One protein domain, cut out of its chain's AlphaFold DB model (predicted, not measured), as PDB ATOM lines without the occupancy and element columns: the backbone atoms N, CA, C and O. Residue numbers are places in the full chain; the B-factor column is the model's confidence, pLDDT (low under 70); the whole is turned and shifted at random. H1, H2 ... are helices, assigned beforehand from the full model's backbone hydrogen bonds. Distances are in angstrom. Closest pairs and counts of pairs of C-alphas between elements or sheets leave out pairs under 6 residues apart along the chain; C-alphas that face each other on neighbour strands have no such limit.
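AT A GLANCE: This is residues 807 to 917 of the 930 residues of an uncharacterized protein of Kuraishia capsulata CBS 1993 (UniProt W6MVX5). Five helices run nearly along one axis, with H3 in the middle, H1 and H2 packed on one side of it, and H4 and H5 towards the other. H1, H2 and H3 form an up-and-down bundle, each running against the one before. The 111 printed residues, with five named helices and no named strand, are all helix in class and compact: radius of gyration of the C-alphas 14.5 A, spans 48 by 30 by 23 A.

IN THESE COORDINATES: H1, residues 808 to 820, begins at C-alpha (355.859, 386.174, 310.626) and measures 18.3 A. H2 is residues 827 to 843, 23.7 A; H3 851 to 868, 25.9 A; H4 873 to 885, 18.3 A. H5, residues 890 to 905, 22.4 A, ends at C-alpha (342.909, 367.985, 343.554).

HOW THE PARTS SIT: H3, the hub, touches H1 (C-alphas of Thr 816 and Thr 853 closest, 5.0 A), H2 (Val 827 and Val 861, 6.6 A) and H4 (Ala 854 and Cys 883, 5.2 A). H4 and H5 are near each other. Each helix has every O i to N i+4 pair within hydrogen-bond range.

THE WHOLE: The printed part has no cut and no long link. Residues 823 to 825, 843 to 847 and 913 to 917 have pLDDT under 70.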
ATOM      1  N   PRO A 807     359.333 389.254 309.124       76.25
ATOM      2  CA  PRO A 807     358.737 387.973 308.765       76.25
ATOM      3  C   PRO A 807     357.951 387.343 309.926       76.25
ATOM      4  O   PRO A 807     358.444 387.247 311.052       76.25
ATOM      5  N   LYS A 808     356.740 386.838 309.639       80.75
ATOM      6  CA  LYS A 808     355.859 386.174 310.626       80.75
ATOM      7  C   LYS A 808     356.582 385.100 311.469       80.75
ATOM      8  O   LYS A 808     356.336 385.070 312.672       80.75
ATOM      9  N   PRO A 809     357.478 384.251 310.918       80.19
ATOM     10  CA  PRO A 809     358.184 383.249 311.720       80.19
ATOM     11  C   PRO A 809     359.067 383.842 312.825       80.19
ATOM     12  O   PRO A 809     359.124 383.271 313.909       80.19
ATOM     13  N   LEU A 810     359.696 385.002 312.593       79.94
ATOM     14  CA  LEU A 810     360.523 385.673 313.602       79.94
ATOM     15  C   LEU A 810     359.662 386.237 314.737       79.94
ATOM     16  O   LEU A 810     359.999 386.065 315.904       79.94
ATOM     17  N   LEU A 811     358.513 386.836 314.401       80.31
ATOM     18  CA  LEU A 811     357.557 387.343 315.392       80.31
ATOM     19  C   LEU A 811     356.996 386.220 316.270       80.31
ATOM     20  O   LEU A 811     356.922 386.368 317.487       80.31
ATOM     21  N   ARG A 812     356.641 385.078 315.667       85.69
ATOM     22  CA  ARG A 812     356.186 383.893 316.411       85.69
ATOM     23  C   ARG A 812     357.270 383.382 317.352       85.69
ATOM     24  O   ARG A 812     356.985 383.114 318.512       85.69
ATOM     25  N   ALA A 813     358.506 383.287 316.867       81.00
ATOM     26  CA  ALA A 813     359.630 382.805 317.654       81.00
ATOM     27  C   ALA A 813     359.969 383.730 318.834       81.00
ATOM     28  O   ALA A 813     360.222 383.239 319.932       81.00
ATOM     29  N   PHE A 814     359.885 385.046 318.628       82.06
ATOM     30  CA  PHE A 814     360.017 386.049 319.682       82.06
ATOM     31  C   PHE A 814     358.947 385.891 320.765       82.06
ATOM     32  O   PHE A 814     359.280 385.710 321.934       82.06
ATOM     33  N   ILE A 815     357.661 385.881 320.379       85.69
ATOM     34  CA  ILE A 815     356.567 385.711 321.345       85.69
ATOM     35  C   ILE A 815     356.716 384.381 322.089       85.69
ATOM     36  O   ILE A 815     356.583 384.348 323.306       85.69
ATOM     37  N   THR A 816     357.011 383.287 321.383       88.00
ATOM     38  CA  THR A 816     357.219 381.977 322.009       88.00
ATOM     39  C   THR A 816     358.363 382.018 323.023       88.00
ATOM     40  O   THR A 816     358.204 381.483 324.113       88.00
ATOM     41  N   GLY A 817     359.480 382.677 322.700       83.00
ATOM     42  CA  GLY A 817     360.596 382.845 323.629       83.00
ATOM     43  C   GLY A 817     360.213 383.628 324.889       83.00
ATOM     44  O   GLY A 817     360.544 383.190 325.983       83.00
ATOM     45  N   ILE A 818     359.444 384.715 324.749       83.44
ATOM     46  CA  ILE A 818     358.919 385.497 325.887       83.44
ATOM     47  C   ILE A 818     357.929 384.690 326.733       83.44
ATOM     48  O   ILE A 818     357.908 384.802 327.956       83.44
ATOM     49  N   LEU A 819     357.055 383.907 326.103       86.81
ATOM     50  CA  LEU A 819     356.076 383.104 326.834       86.81
ATOM     51  C   LEU A 819     356.772 382.029 327.671       86.81
ATOM     52  O   LEU A 819     356.463 381.886 328.852       86.81
ATOM     53  N   GLU A 820     357.750 381.348 327.077       87.31
ATOM     54  CA  GLU A 820     358.538 380.286 327.709       87.31
ATOM     55  C   GLU A 820     359.637 380.800 328.653       87.31
ATOM     56  O   GLU A 820     360.286 379.984 329.300       87.31
ATOM     57  N   SER A 821     359.897 382.111 328.721       82.56
ATOM     58  CA  SER A 821     360.917 382.649 329.625       82.56
ATOM     59  C   SER A 821     360.513 382.431 331.086       82.56
ATOM     60  O   SER A 821     359.357 382.631 331.461       82.56
ATOM     61  N   ASP A 822     361.471 382.107 331.950       71.00
ATOM     62  CA  ASP A 822     361.238 382.052 333.401       71.00
ATOM     63  C   ASP A 822     361.310 383.431 334.079       71.00
ATOM     64  O   ASP A 822     361.175 383.526 335.295       71.00
ATOM     65  N   SER A 823     361.476 384.501 333.292       66.00
ATOM     66  CA  SER A 823     361.611 385.880 333.770       66.00
ATOM     67  C   SER A 823     360.475 386.315 334.701       66.00
ATOM     68  O   SER A 823     359.318 385.979 334.443       66.00
ATOM     69  N   GLU A 824     360.780 387.205 335.653       65.31
ATOM     70  CA  GLU A 824     359.828 387.843 336.589       65.31
ATOM     71  C   GLU A 824     358.679 388.623 335.917       65.31
ATOM     72  O   GLU A 824     357.728 389.058 336.573       65.31
ATOM     73  N   VAL A 825     358.728 388.785 334.592       68.69
ATOM     74  CA  VAL A 825     357.660 389.381 333.791       68.69
ATOM     75  C   VAL A 825     356.363 388.592 333.986       68.69
ATOM     76  O   VAL A 825     356.172 387.510 333.427       68.69
ATOM     77  N   GLY A 826     355.439 389.159 334.762       72.25
ATOM     78  CA  GLY A 826     354.168 388.512 335.077       72.25
ATOM     79  C   GLY A 826     353.320 388.204 333.839       72.25
ATOM     80  O   GLY A 826     353.364 388.920 332.832       72.25
ATOM     81  N   VAL A 827     352.474 387.171 333.930       79.25
ATOM     82  CA  VAL A 827     351.638 386.696 332.810       79.25
ATOM     83  C   VAL A 827     350.764 387.786 332.200       79.25
ATOM     84  O   VAL A 827     350.556 387.789 330.992       79.25
ATOM     85  N   SER A 828     350.316 388.773 332.980       76.19
ATOM     86  CA  SER A 828     349.568 389.930 332.458       76.19
ATOM     87  C   SER A 828     350.357 390.729 331.409       76.19
ATOM     88  O   SER A 828     349.786 391.244 330.449       76.19
ATOM     89  N   VAL A 829     351.673 390.870 331.587       78.06
ATOM     90  CA  VAL A 829     352.553 391.574 330.639       78.06
ATOM     91  C   VAL A 829     352.832 390.681 329.436       78.06
ATOM     92  O   VAL A 829     352.674 391.129 328.302       78.06
ATOM     93  N   LYS A 830     353.139 389.398 329.666       80.69
ATOM     94  CA  LYS A 830     353.322 388.410 328.592       80.69
ATOM     95  C   LYS A 830     352.088 388.302 327.689       80.69
ATOM     96  O   LYS A 830     352.224 388.314 326.469       80.69
ATOM     97  N   ALA A 831     350.886 388.299 328.264       78.88
ATOM     98  CA  ALA A 831     349.620 388.291 327.534       78.88
ATOM     99  C   ALA A 831     349.397 389.586 326.731       78.88
ATOM    100  O   ALA A 831     348.943 389.530 325.589       78.88
ATOM    101  N   ARG A 832     349.761 390.756 327.278       78.50
ATOM    102  CA  ARG A 832     349.718 392.029 326.533       78.50
ATOM    103  C   ARG A 832     350.666 392.021 325.334       78.50
ATOM    104  O   ARG A 832     350.250 392.394 324.240       78.50
ATOM    105  N   ILE A 833     351.900 391.549 325.517       78.69
ATOM    106  CA  ILE A 833     352.887 391.410 324.434       78.69
ATOM    107  C   ILE A 833     352.377 390.422 323.380       78.69
ATOM    108  O   ILE A 833     352.386 390.735 322.188       78.69
ATOM    109  N   PHE A 834     351.868 389.266 323.815       85.12
ATOM    110  CA  PHE A 834     351.243 388.280 322.939       85.12
ATOM    111  C   PHE A 834     350.129 388.916 322.105       85.12
ATOM    112  O   PHE A 834     350.150 388.793 320.884       85.12
ATOM    113  N   ASN A 835     349.194 389.639 322.726       82.38
ATOM    114  CA  ASN A 835     348.081 390.278 322.025       82.38
ATOM    115  C   ASN A 835     348.559 391.343 321.036       82.38
ATOM    116  O   ASN A 835     348.118 391.350 319.884       82.38
ATOM    117  N   HIS A 836     349.502 392.192 321.449       78.50
ATOM    118  CA  HIS A 836     350.058 393.230 320.589       78.50
ATOM    119  C   HIS A 836     350.698 392.628 319.334       78.50
ATOM    120  O   HIS A 836     350.353 393.002 318.214       78.50
ATOM    121  N   ILE A 837     351.579 391.641 319.491       77.62
ATOM    122  CA  ILE A 837     352.300 391.063 318.353       77.62
ATOM    123  C   ILE A 837     351.382 390.152 317.523       77.62
ATOM    124  O   ILE A 837     351.426 390.193 316.293       77.62
ATOM    125  N   SER A 838     350.477 389.402 318.154       80.69
ATOM    126  CA  SER A 838     349.491 388.570 317.447       80.69
ATOM    127  C   SER A 838     348.527 389.401 316.606       80.69
ATOM    128  O   SER A 838     348.135 388.959 315.527       80.69
ATOM    129  N   SER A 839     348.163 390.609 317.054       77.62
ATOM    130  CA  SER A 839     347.359 391.537 316.251       77.62
ATOM    131  C   SER A 839     348.093 391.952 314.970       77.62
ATOM    132  O   SER A 839     347.506 391.914 313.891       77.62
ATOM    133  N   ARG A 840     349.407 392.211 315.049       72.75
ATOM    134  CA  ARG A 840     350.248 392.527 313.880       72.75
ATOM    135  C   ARG A 840     350.411 391.337 312.935       72.75
ATOM    136  O   ARG A 840     350.410 391.512 311.719       72.75
ATOM    137  N   ILE A 841     350.519 390.118 313.470       76.50
ATOM    138  CA  ILE A 841     350.570 388.894 312.656       76.50
ATOM    139  C   ILE A 841     349.248 388.707 311.889       76.50
ATOM    140  O   ILE A 841     349.283 388.405 310.690       76.50
ATOM    141  N   ARG A 842     348.107 388.927 312.562       74.00
ATOM    142  CA  ARG A 842     346.754 388.776 312.001       74.00
ATOM    143  C   ARG A 842     346.377 389.872 311.003       74.00
ATOM    144  O   ARG A 842     345.781 389.551 309.979       74.00
ATOM    145  N   ALA A 843     346.779 391.124 311.238       63.75
ATOM    146  CA  ALA A 843     346.493 392.264 310.359       63.75
ATOM    147  C   ALA A 843     346.991 392.062 308.914       63.75
ATOM    148  O   ALA A 843     346.419 392.603 307.974       63.75
ATOM    149  N   ARG A 844     348.002 391.210 308.703       61.88
ATOM    150  CA  ARG A 844     348.523 390.854 307.372       61.88
ATOM    151  C   ARG A 844     347.700 389.768 306.650       61.88
ATOM    152  O   ARG A 844     348.297 388.887 306.028       61.88
ATOM    153  N   ALA A 845     346.371 389.797 306.799       45.81
ATOM    154  CA  ALA A 845     345.300 389.021 306.134       45.81
ATOM    155  C   ALA A 845     345.370 387.470 306.122       45.81
ATOM    156  O   ALA A 845     344.377 386.815 305.838       45.81
ATOM    157  N   THR A 846     346.511 386.854 306.446       53.06
ATOM    158  CA  THR A 846     346.760 385.400 306.311       53.06
ATOM    159  C   THR A 846     347.523 384.795 307.496       53.06
ATOM    160  O   THR A 846     348.017 383.672 307.438       53.06
ATOM    161  N   GLY A 847     347.762 385.567 308.560       55.03
ATOM    162  CA  GLY A 847     348.677 385.178 309.633       55.03
ATOM    163  C   GLY A 847     347.980 384.598 310.852       55.03
ATOM    164  O   GLY A 847     347.503 385.350 311.689       55.03
ATOM    165  N   TYR A 848     348.026 383.277 310.996       72.00
ATOM    166  CA  TYR A 848     347.795 382.608 312.276       72.00
ATOM    167  C   TYR A 848     348.962 382.854 313.246       72.00
ATOM    168  O   TYR A 848     350.104 383.080 312.822       72.00
ATOM    169  N   THR A 849     348.705 382.788 314.542       79.38
ATOM    170  CA  THR A 849     349.715 382.899 315.605       79.38
ATOM    171  C   THR A 849     350.650 381.691 315.607       79.38
ATOM    172  O   THR A 849     351.832 381.818 315.905       79.38
ATOM    173  N   GLY A 850     350.158 380.540 315.150       87.44
ATOM    174  CA  GLY A 850     350.882 379.284 315.059       87.44
ATOM    175  C   GLY A 850     350.699 378.418 316.306       87.44
ATOM    176  O   GLY A 850     350.807 378.891 317.437       87.44
ATOM    177  N   LYS A 851     350.514 377.110 316.079       91.06
ATOM    178  CA  LYS A 851     350.307 376.083 317.116       91.06
ATOM    179  C   LYS A 851     351.319 376.155 318.259       91.06
ATOM    180  O   LYS A 851     350.934 376.130 319.417       91.06
ATOM    181  N   GLN A 852     352.612 376.273 317.947       90.38
ATOM    182  CA  GLN A 852     353.666 376.298 318.970       90.38
ATOM    183  C   GLN A 852     353.573 377.517 319.893       90.38
ATOM    184  O   GLN A 852     353.808 377.399 321.091       90.38
ATOM    185  N   THR A 853     353.226 378.686 319.355       90.00
ATOM    186  CA  THR A 853     353.075 379.910 320.151       90.00
ATOM    187  C   THR A 853     351.821 379.845 321.021       90.00
ATOM    188  O   THR A 853     351.872 380.253 322.176       90.00
ATOM    189  N   ALA A 854     350.731 379.261 320.515       91.38
ATOM    190  CA  ALA A 854     349.526 379.005 321.306       91.38
ATOM    191  C   ALA A 854     349.786 378.009 322.454       91.38
ATOM    192  O   ALA A 854     349.427 378.273 323.598       91.38
ATOM    193  N   ILE A 855     350.510 376.915 322.183       94.38
ATOM    194  CA  ILE A 855     350.934 375.947 323.211       94.38
ATOM    195  C   ILE A 855     351.772 376.631 324.296       94.38
ATOM    196  O   ILE A 855     351.526 376.435 325.484       94.38
ATOM    197  N   ALA A 856     352.738 377.462 323.896       91.94
ATOM    198  CA  ALA A 856     353.565 378.214 324.834       91.94
ATOM    199  C   ALA A 856     352.741 379.170 325.713       91.94
ATOM    200  O   ALA A 856     353.085 379.368 326.875       91.94
ATOM    201  N   LEU A 857     351.645 379.730 325.190       93.06
ATOM    202  CA  LEU A 857     350.763 380.620 325.943       93.06
ATOM    203  C   LEU A 857     350.034 379.870 327.060       93.06
ATOM    204  O   LEU A 857     350.073 380.315 328.205       93.06
ATOM    205  N   VAL A 858     349.416 378.726 326.749       94.81
ATOM    206  CA  VAL A 858     348.736 377.898 327.760       94.81
ATOM    207  C   VAL A 858     349.730 377.413 328.812       94.81
ATOM    208  O   VAL A 858     349.467 377.548 330.005       94.81
ATOM    209  N   ASN A 859     350.905 376.936 328.386       94.69
ATOM    210  CA  ASN A 859     351.961 376.531 329.313       94.69
ATOM    211  C   ASN A 859     352.364 377.681 330.244       94.69
ATOM    212  O   ASN A 859     352.429 377.477 331.447       94.69
ATOM    213  N   ALA A 860     352.563 378.894 329.721       90.62
ATOM    214  CA  ALA A 860     352.919 380.051 330.540       90.62
ATOM    215  C   ALA A 860     351.834 380.399 331.574       90.62
ATOM    216  O   ALA A 860     352.161 380.720 332.715       90.62
ATOM    217  N   VAL A 861     350.552 380.311 331.196       92.38
ATOM    218  CA  VAL A 861     349.419 380.554 332.107       92.38
ATOM    219  C   VAL A 861     349.358 379.493 333.210       92.38
ATOM    220  O   VAL A 861     349.207 379.845 334.378       92.38
ATOM    221  N   ILE A 862     349.523 378.213 332.864       93.75
ATOM    222  CA  ILE A 862     349.544 377.109 333.837       93.75
ATOM    223  C   ILE A 862     350.760 377.231 334.763       93.75
ATOM    224  O   ILE A 862     350.610 377.175 335.980       93.75
ATOM    225  N   THR A 863     351.959 377.446 334.219       91.25
ATOM    226  CA  THR A 863     353.191 377.570 335.008       91.25
ATOM    227  C   THR A 863     353.133 378.745 335.981       91.25
ATOM    228  O   THR A 863     353.561 378.598 337.122       91.25
ATOM    229  N   ASP A 864     352.591 379.896 335.584       87.50
ATOM    230  CA  ASP A 864     352.428 381.037 336.496       87.50
ATOM    231  C   ASP A 864     351.409 380.750 337.600       87.50
ATOM    232  O   ASP A 864     351.668 381.079 338.756       87.50
ATOM    233  N   ALA A 865     350.301 380.072 337.275       89.06
ATOM    234  CA  ALA A 865     349.323 379.652 338.273       89.06
ATOM    235  C   ALA A 865     349.931 378.686 339.299       89.06
ATOM    236  O   ALA A 865     349.645 378.805 340.488       89.06
ATOM    237  N   ILE A 866     350.814 377.784 338.857       90.06
ATOM    238  CA  ILE A 866     351.583 376.897 339.741       90.06
ATOM    239  C   ILE A 866     352.554 377.708 340.608       90.06
ATOM    240  O   ILE A 866     352.575 377.536 341.822       90.06
ATOM    241  N   LYS A 867     353.347 378.606 340.004       89.12
ATOM    242  CA  LYS A 867     354.381 379.386 340.710       89.12
ATOM    243  C   LYS A 867     353.800 380.343 341.751       89.12
ATOM    244  O   LYS A 867     354.376 380.502 342.819       89.12
ATOM    245  N   ARG A 868     352.689 381.012 341.431       85.44
ATOM    246  CA  ARG A 868     352.061 382.025 342.299       85.44
ATOM    247  C   ARG A 868     350.999 381.454 343.230       85.44
ATOM    248  O   ARG A 868     350.428 382.206 344.017       85.44
ATOM    249  N   ASP A 869     350.677 380.175 343.063       87.38
ATOM    250  CA  ASP A 869     349.538 379.503 343.685       87.38
ATOM    251  C   ASP A 869     348.200 380.252 343.502       87.38
ATOM    252  O   ASP A 869     347.270 380.144 344.297       87.38
ATOM    253  N   LYS A 870     348.094 381.067 342.446       87.06
ATOM    254  CA  LYS A 870     346.905 381.839 342.062       87.06
ATOM    255  C   LYS A 870     346.855 381.945 340.545       87.06
ATOM    256  O   LYS A 870     347.845 382.320 339.921       87.06
ATOM    257  N   GLY A 871     345.699 381.666 339.953       85.81
ATOM    258  CA  GLY A 871     345.479 381.740 338.509       85.81
ATOM    259  C   GLY A 871     344.106 382.312 338.163       85.81
ATOM    260  O   GLY A 871     343.184 382.257 338.967       85.81
ATOM    261  N   SER A 872     343.965 382.864 336.958       87.94
ATOM    262  CA  SER A 872     342.681 383.346 336.432       87.94
ATOM    263  C   SER A 872     342.106 382.320 335.459       87.94
ATOM    264  O   SER A 872     342.721 382.050 334.423       87.94
ATOM    265  N   SER A 873     340.931 381.774 335.782       88.06
ATOM    266  CA  SER A 873     340.204 380.831 334.921       88.06
ATOM    267  C   SER A 873     339.882 381.443 333.557       88.06
ATOM    268  O   SER A 873     340.102 380.795 332.538       88.06
ATOM    269  N   ASP A 874     339.499 382.723 333.514       87.31
ATOM    270  CA  ASP A 874     339.229 383.440 332.261       87.31
ATOM    271  C   ASP A 874     340.453 383.477 331.341       87.31
ATOM    272  O   ASP A 874     340.346 383.273 330.132       87.31
ATOM    273  N   ARG A 875     341.651 383.696 331.904       85.12
ATOM    274  CA  ARG A 875     342.896 383.692 331.119       85.12
ATOM    275  C   ARG A 875     343.251 382.305 330.608       85.12
ATOM    276  O   ARG A 875     343.788 382.195 329.508       85.12
ATOM    277  N   LEU A 876     342.982 381.266 331.395       93.06
ATOM    278  CA  LEU A 876     343.190 379.888 330.967       93.06
ATOM    279  C   LEU A 876     342.242 379.532 329.817       93.06
ATOM    280  O   LEU A 876     342.707 379.053 328.785       93.06
ATOM    281  N   MET A 877     340.951 379.838 329.956       92.19
ATOM    282  CA  MET A 877     339.952 379.611 328.908       92.19
ATOM    283  C   MET A 877     340.296 380.370 327.629       92.19
ATOM    284  O   MET A 877     340.366 379.767 326.561       92.19
ATOM    285  N   TRP A 878     340.649 381.651 327.743       92.38
ATOM    286  CA  TRP A 878     341.129 382.454 326.618       92.38
ATOM    287  C   TRP A 878     342.345 381.825 325.909       92.38
ATOM    288  O   TRP A 878     342.394 381.757 324.679       92.38
ATOM    289  N   ALA A 879     343.333 381.330 326.662       91.81
ATOM    290  CA  ALA A 879     344.508 380.684 326.079       91.81
ATOM    291  C   ALA A 879     344.153 379.356 325.375       91.81
ATOM    292  O   ALA A 879     344.680 379.065 324.297       91.81
ATOM    293  N   LEU A 880     343.232 378.571 325.944       93.25
ATOM    294  CA  LEU A 880     342.736 377.325 325.350       93.25
ATOM    295  C   LEU A 880     341.912 377.577 324.076       93.25
ATOM    296  O   LEU A 880     342.068 376.847 323.095       93.25
ATOM    297  N   GLU A 881     341.098 378.632 324.041       91.62
ATOM    298  CA  GLU A 881     340.369 379.064 322.841       91.62
ATOM    299  C   GLU A 881     341.319 379.420 321.697       91.62
ATOM    300  O   GLU A 881     341.103 379.011 320.550       91.62
ATOM    301  N   ILE A 882     342.419 380.117 322.000       89.56
ATOM    302  CA  ILE A 882     343.466 380.389 321.013       89.56
ATOM    303  C   ILE A 882     344.037 379.071 320.477       89.56
ATOM    304  O   ILE A 882     344.127 378.906 319.260       89.56
ATOM    305  N   CYS A 883     344.362 378.103 321.339       91.94
ATOM    306  CA  CYS A 883     344.842 376.785 320.907       91.94
ATOM    307  C   CYS A 883     343.846 376.045 320.004       91.94
ATOM    308  O   CYS A 883     344.264 375.455 319.002       91.94
ATOM    309  N   ARG A 884     342.542 376.120 320.305       91.06
ATOM    310  CA  ARG A 884     341.484 375.560 319.446       91.06
ATOM    311  C   ARG A 884     341.462 376.252 318.083       91.06
ATOM    312  O   ARG A 884     341.488 375.578 317.056       91.06
ATOM    313  N   SER A 885     341.515 377.586 318.057       88.25
ATOM    314  CA  SER A 885     341.540 378.366 316.806       88.25
ATOM    315  C   SER A 885     342.764 378.059 315.929       88.25
ATOM    316  O   SER A 885     342.687 378.080 314.701       88.25
ATOM    317  N   GLU A 886     343.882 377.697 316.561       88.81
ATOM    318  CA  GLU A 886     345.146 377.335 315.913       88.81
ATOM    319  C   GLU A 886     345.235 375.839 315.552       88.81
ATOM    320  O   GLU A 886     346.236 375.398 314.980       88.81
ATOM    321  N   LYS A 887     344.189 375.046 315.834       92.69
ATOM    322  CA  LYS A 887     344.116 373.595 315.575       92.69
ATOM    323  C   LYS A 887     345.240 372.805 316.264       92.69
ATOM    324  O   LYS A 887     345.893 371.961 315.637       92.69
ATOM    325  N   VAL A 888     345.540 373.124 317.523       93.56
ATOM    326  CA  VAL A 888     346.456 372.329 318.363       93.56
ATOM    327  C   VAL A 888     345.892 370.908 318.542       93.56
ATOM    328  O   VAL A 888     344.680 370.743 318.586       93.56
ATOM    329  N   ASN A 889     346.760 369.886 318.573       93.38
ATOM    330  CA  ASN A 889     346.335 368.481 318.659       93.38
ATOM    331  C   ASN A 889     345.621 368.188 319.992       93.38
ATOM    332  O   ASN A 889     346.068 368.673 321.032       93.38
ATOM    333  N   GLU A 890     344.590 367.344 319.968       93.00
ATOM    334  CA  GLU A 890     343.810 366.950 321.155       93.00
ATOM    335  C   GLU A 890     344.673 366.259 322.221       93.00
ATOM    336  O   GLU A 890     344.481 366.467 323.414       93.00
ATOM    337  N   GLU A 891     345.723 365.536 321.817       95.19
ATOM    338  CA  GLU A 891     346.702 364.962 322.754       95.19
ATOM    339  C   GLU A 891     347.355 366.016 323.661       95.19
ATOM    340  O   GLU A 891     347.689 365.744 324.814       95.19
ATOM    341  N   GLN A 892     347.561 367.231 323.148       96.12
ATOM    342  CA  GLN A 892     348.131 368.316 323.938       96.12
ATOM    343  C   GLN A 892     347.103 368.885 324.924       96.12
ATOM    344  O   GLN A 892     347.480 369.241 326.040       96.12
ATOM    345  N   PHE A 893     345.820 368.921 324.546       95.00
ATOM    346  CA  PHE A 893     344.731 369.269 325.459       95.00
ATOM    347  C   PHE A 893     344.607 368.243 326.581       95.00
ATOM    348  O   PHE A 893     344.571 368.640 327.740       95.00
ATOM    349  N   ALA A 894     344.647 366.945 326.263       93.88
ATOM    350  CA  ALA A 894     344.624 365.877 327.259       93.88
ATOM    351  C   ALA A 894     345.731 366.054 328.314       93.88
ATOM    352  O   ALA A 894     345.454 366.003 329.509       93.88
ATOM    353  N   LYS A 895     346.963 366.385 327.892       95.31
ATOM    354  CA  LYS A 895     348.074 366.681 328.815       95.31
ATOM    355  C   LYS A 895     347.784 367.866 329.735       95.31
ATOM    356  O   LYS A 895     348.091 367.803 330.923       95.31
ATOM    357  N   TRP A 896     347.218 368.951 329.208       96.81
ATOM    358  CA  TRP A 896     346.844 370.097 330.037       96.81
ATOM    359  C   TRP A 896     345.717 369.758 331.002       96.81
ATOM    360  O   TRP A 896     345.806 370.145 332.161       96.81
ATOM    361  N   PHE A 897     344.709 368.997 330.571       94.69
ATOM    362  CA  PHE A 897     343.631 368.552 331.449       94.69
ATOM    363  C   PHE A 897     344.150 367.699 332.607       94.69
ATOM    364  O   PHE A 897     343.778 367.969 333.741       94.69
ATOM    365  N   THR A 898     345.089 366.779 332.370       95.94
ATOM    366  CA  THR A 898     345.725 366.018 333.460       95.94
ATOM    367  C   THR A 898     346.432 366.933 334.467       95.94
ATOM    368  O   THR A 898     346.291 366.749 335.675       95.94
ATOM    369  N   ILE A 899     347.159 367.956 333.998       94.69
ATOM    370  CA  ILE A 899     347.820 368.930 334.886       94.69
ATOM    371  C   ILE A 899     346.784 369.746 335.673       94.69
ATOM    372  O   ILE A 899     346.954 369.991 336.865       94.69
ATOM    373  N   LEU A 900     345.707 370.174 335.016       93.75
ATOM    374  CA  LEU A 900     344.639 370.964 335.626       93.75
ATOM    375  C   LEU A 900     343.843 370.160 336.662       93.75
ATOM    376  O   LEU A 900     343.523 370.698 337.719       93.75
ATOM    377  N   GLU A 901     343.570 368.881 336.409       92.44
ATOM    378  CA  GLU A 901     342.956 367.977 337.387       92.44
ATOM    379  C   GLU A 901     343.823 367.817 338.633       92.44
ATOM    380  O   GLU A 901     343.305 367.862 339.751       92.44
ATOM    381  N   GLU A 902     345.138 367.689 338.461       93.19
ATOM    382  CA  GLU A 902     346.062 367.596 339.587       93.19
ATOM    383  C   GLU A 902     346.068 368.888 340.415       93.19
ATOM    384  O   GLU A 902     345.934 368.851 341.639       93.19
ATOM    385  N   LEU A 903     346.112 370.053 339.762       90.50
ATOM    386  CA  LEU A 903     346.014 371.345 340.453       90.50
ATOM    387  C   LEU A 903     344.678 371.523 341.178       90.50
ATOM    388  O   LEU A 903     344.647 372.065 342.285       90.50
ATOM    389  N   ARG A 904     343.583 371.022 340.597       91.75
ATOM    390  CA  ARG A 904     342.263 371.014 341.233       91.75
ATOM    391  C   ARG A 904     342.246 370.125 342.475       91.75
ATOM    392  O   ARG A 904     341.761 370.570 343.514       91.75
ATOM    393  N   ARG A 905     342.794 368.905 342.403       91.31
ATOM    394  CA  ARG A 905     342.909 367.985 343.554       91.31
ATOM    395  C   ARG A 905     343.717 368.607 344.687       91.31
ATOM    396  O   ARG A 905     343.317 368.518 345.844       91.31
ATOM    397  N   GLN A 906     344.803 369.295 344.346       89.94
ATOM    398  CA  GLN A 906     345.659 369.988 345.307       89.94
ATOM    399  C   GLN A 906     345.078 371.325 345.805       89.94
ATOM    400  O   GLN A 906     345.659 371.923 346.706       89.94
ATOM    401  N   ARG A 907     343.952 371.798 345.244       86.94
ATOM    402  CA  ARG A 907     343.367 373.134 345.487       86.94
ATOM    403  C   ARG A 907     344.370 374.276 345.289       86.94
ATOM    404  O   ARG A 907     344.403 375.226 346.066       86.94
ATOM    405  N   LYS A 908     345.187 374.181 344.242       88.56
ATOM    406  CA  LYS A 908     346.247 375.146 343.925       88.56
ATOM    407  C   LYS A 908     345.957 375.940 342.661       88.56
ATOM    408  O   LYS A 908     345.132 375.554 341.828       88.56
ATOM    409  N   GLY A 909     346.660 377.056 342.502       89.50
ATOM    410  CA  GLY A 909     346.621 377.862 341.283       89.50
ATOM    411  C   GLY A 909     345.235 378.441 340.998       89.50
ATOM    412  O   GLY A 909     344.801 379.380 341.657       89.50
ATOM    413  N   PHE A 910     344.532 377.909 339.996       88.50
ATOM    414  CA  PHE A 910     343.192 378.383 339.613       88.50
ATOM    415  C   PHE A 910     342.111 378.066 340.663       88.50
ATOM    416  O   PHE A 910     341.061 378.698 340.660       88.50
ATOM    417  N   TRP A 911     342.371 377.115 341.570       88.75
ATOM    418  CA  TRP A 911     341.425 376.659 342.600       88.75
ATOM    419  C   TRP A 911     341.809 377.079 344.028       88.75
ATOM    420  O   TRP A 911     341.187 376.623 344.988       88.75
ATOM    421  N   SER A 912     342.808 377.954 344.197       79.94
ATOM    422  CA  SER A 912     343.289 378.363 345.528       79.94
ATOM    423  C   SER A 912     342.336 379.293 346.285       79.94
ATOM    424  O   SER A 912     342.423 379.396 347.507       79.94
ATOM    425  N   GLN A 913     341.396 379.949 345.593       67.56
ATOM    426  CA  GLN A 913     340.411 380.853 346.207       67.56
ATOM    427  C   GLN A 913     339.047 380.216 346.479       67.56
ATOM    428  O   GLN A 913     338.205 380.846 347.112       67.56
ATOM    429  N   THR A 914     338.830 378.958 346.097       54.38
ATOM    430  CA  THR A 914     337.632 378.204 346.493       54.38
ATOM    431  C   THR A 914     337.751 377.697 347.937       54.38
ATOM    432  O   THR A 914     337.745 376.497 348.203       54.38
ATOM    433  N   GLN A 915     337.846 378.614 348.904       46.44
ATOM    434  CA  GLN A 915     337.099 378.398 350.139       46.44
ATOM    435  C   GLN A 915     335.665 378.823 349.824       46.44
ATOM    436  O   GLN A 915     335.476 379.975 349.436       46.44
ATOM    437  N   PRO A 916     334.663 377.934 349.946       44.41
ATOM    438  CA  PRO A 916     333.284 378.360 349.821       44.41
ATOM    439  C   PRO A 916     333.076 379.440 350.875       44.41
ATOM    440  O   PRO A 916     333.224 379.196 352.078       44.41
ATOM    441  N   SER A 917     332.783 380.657 350.428       42.94
ATOM    442  CA  SER A 917     332.230 381.647 351.335       42.94
ATOM    443  C   SER A 917     331.014 380.981 351.997       42.94
ATOM    444  O   SER A 917     330.251 380.277 351.332       42.94
TER     445      SER A 917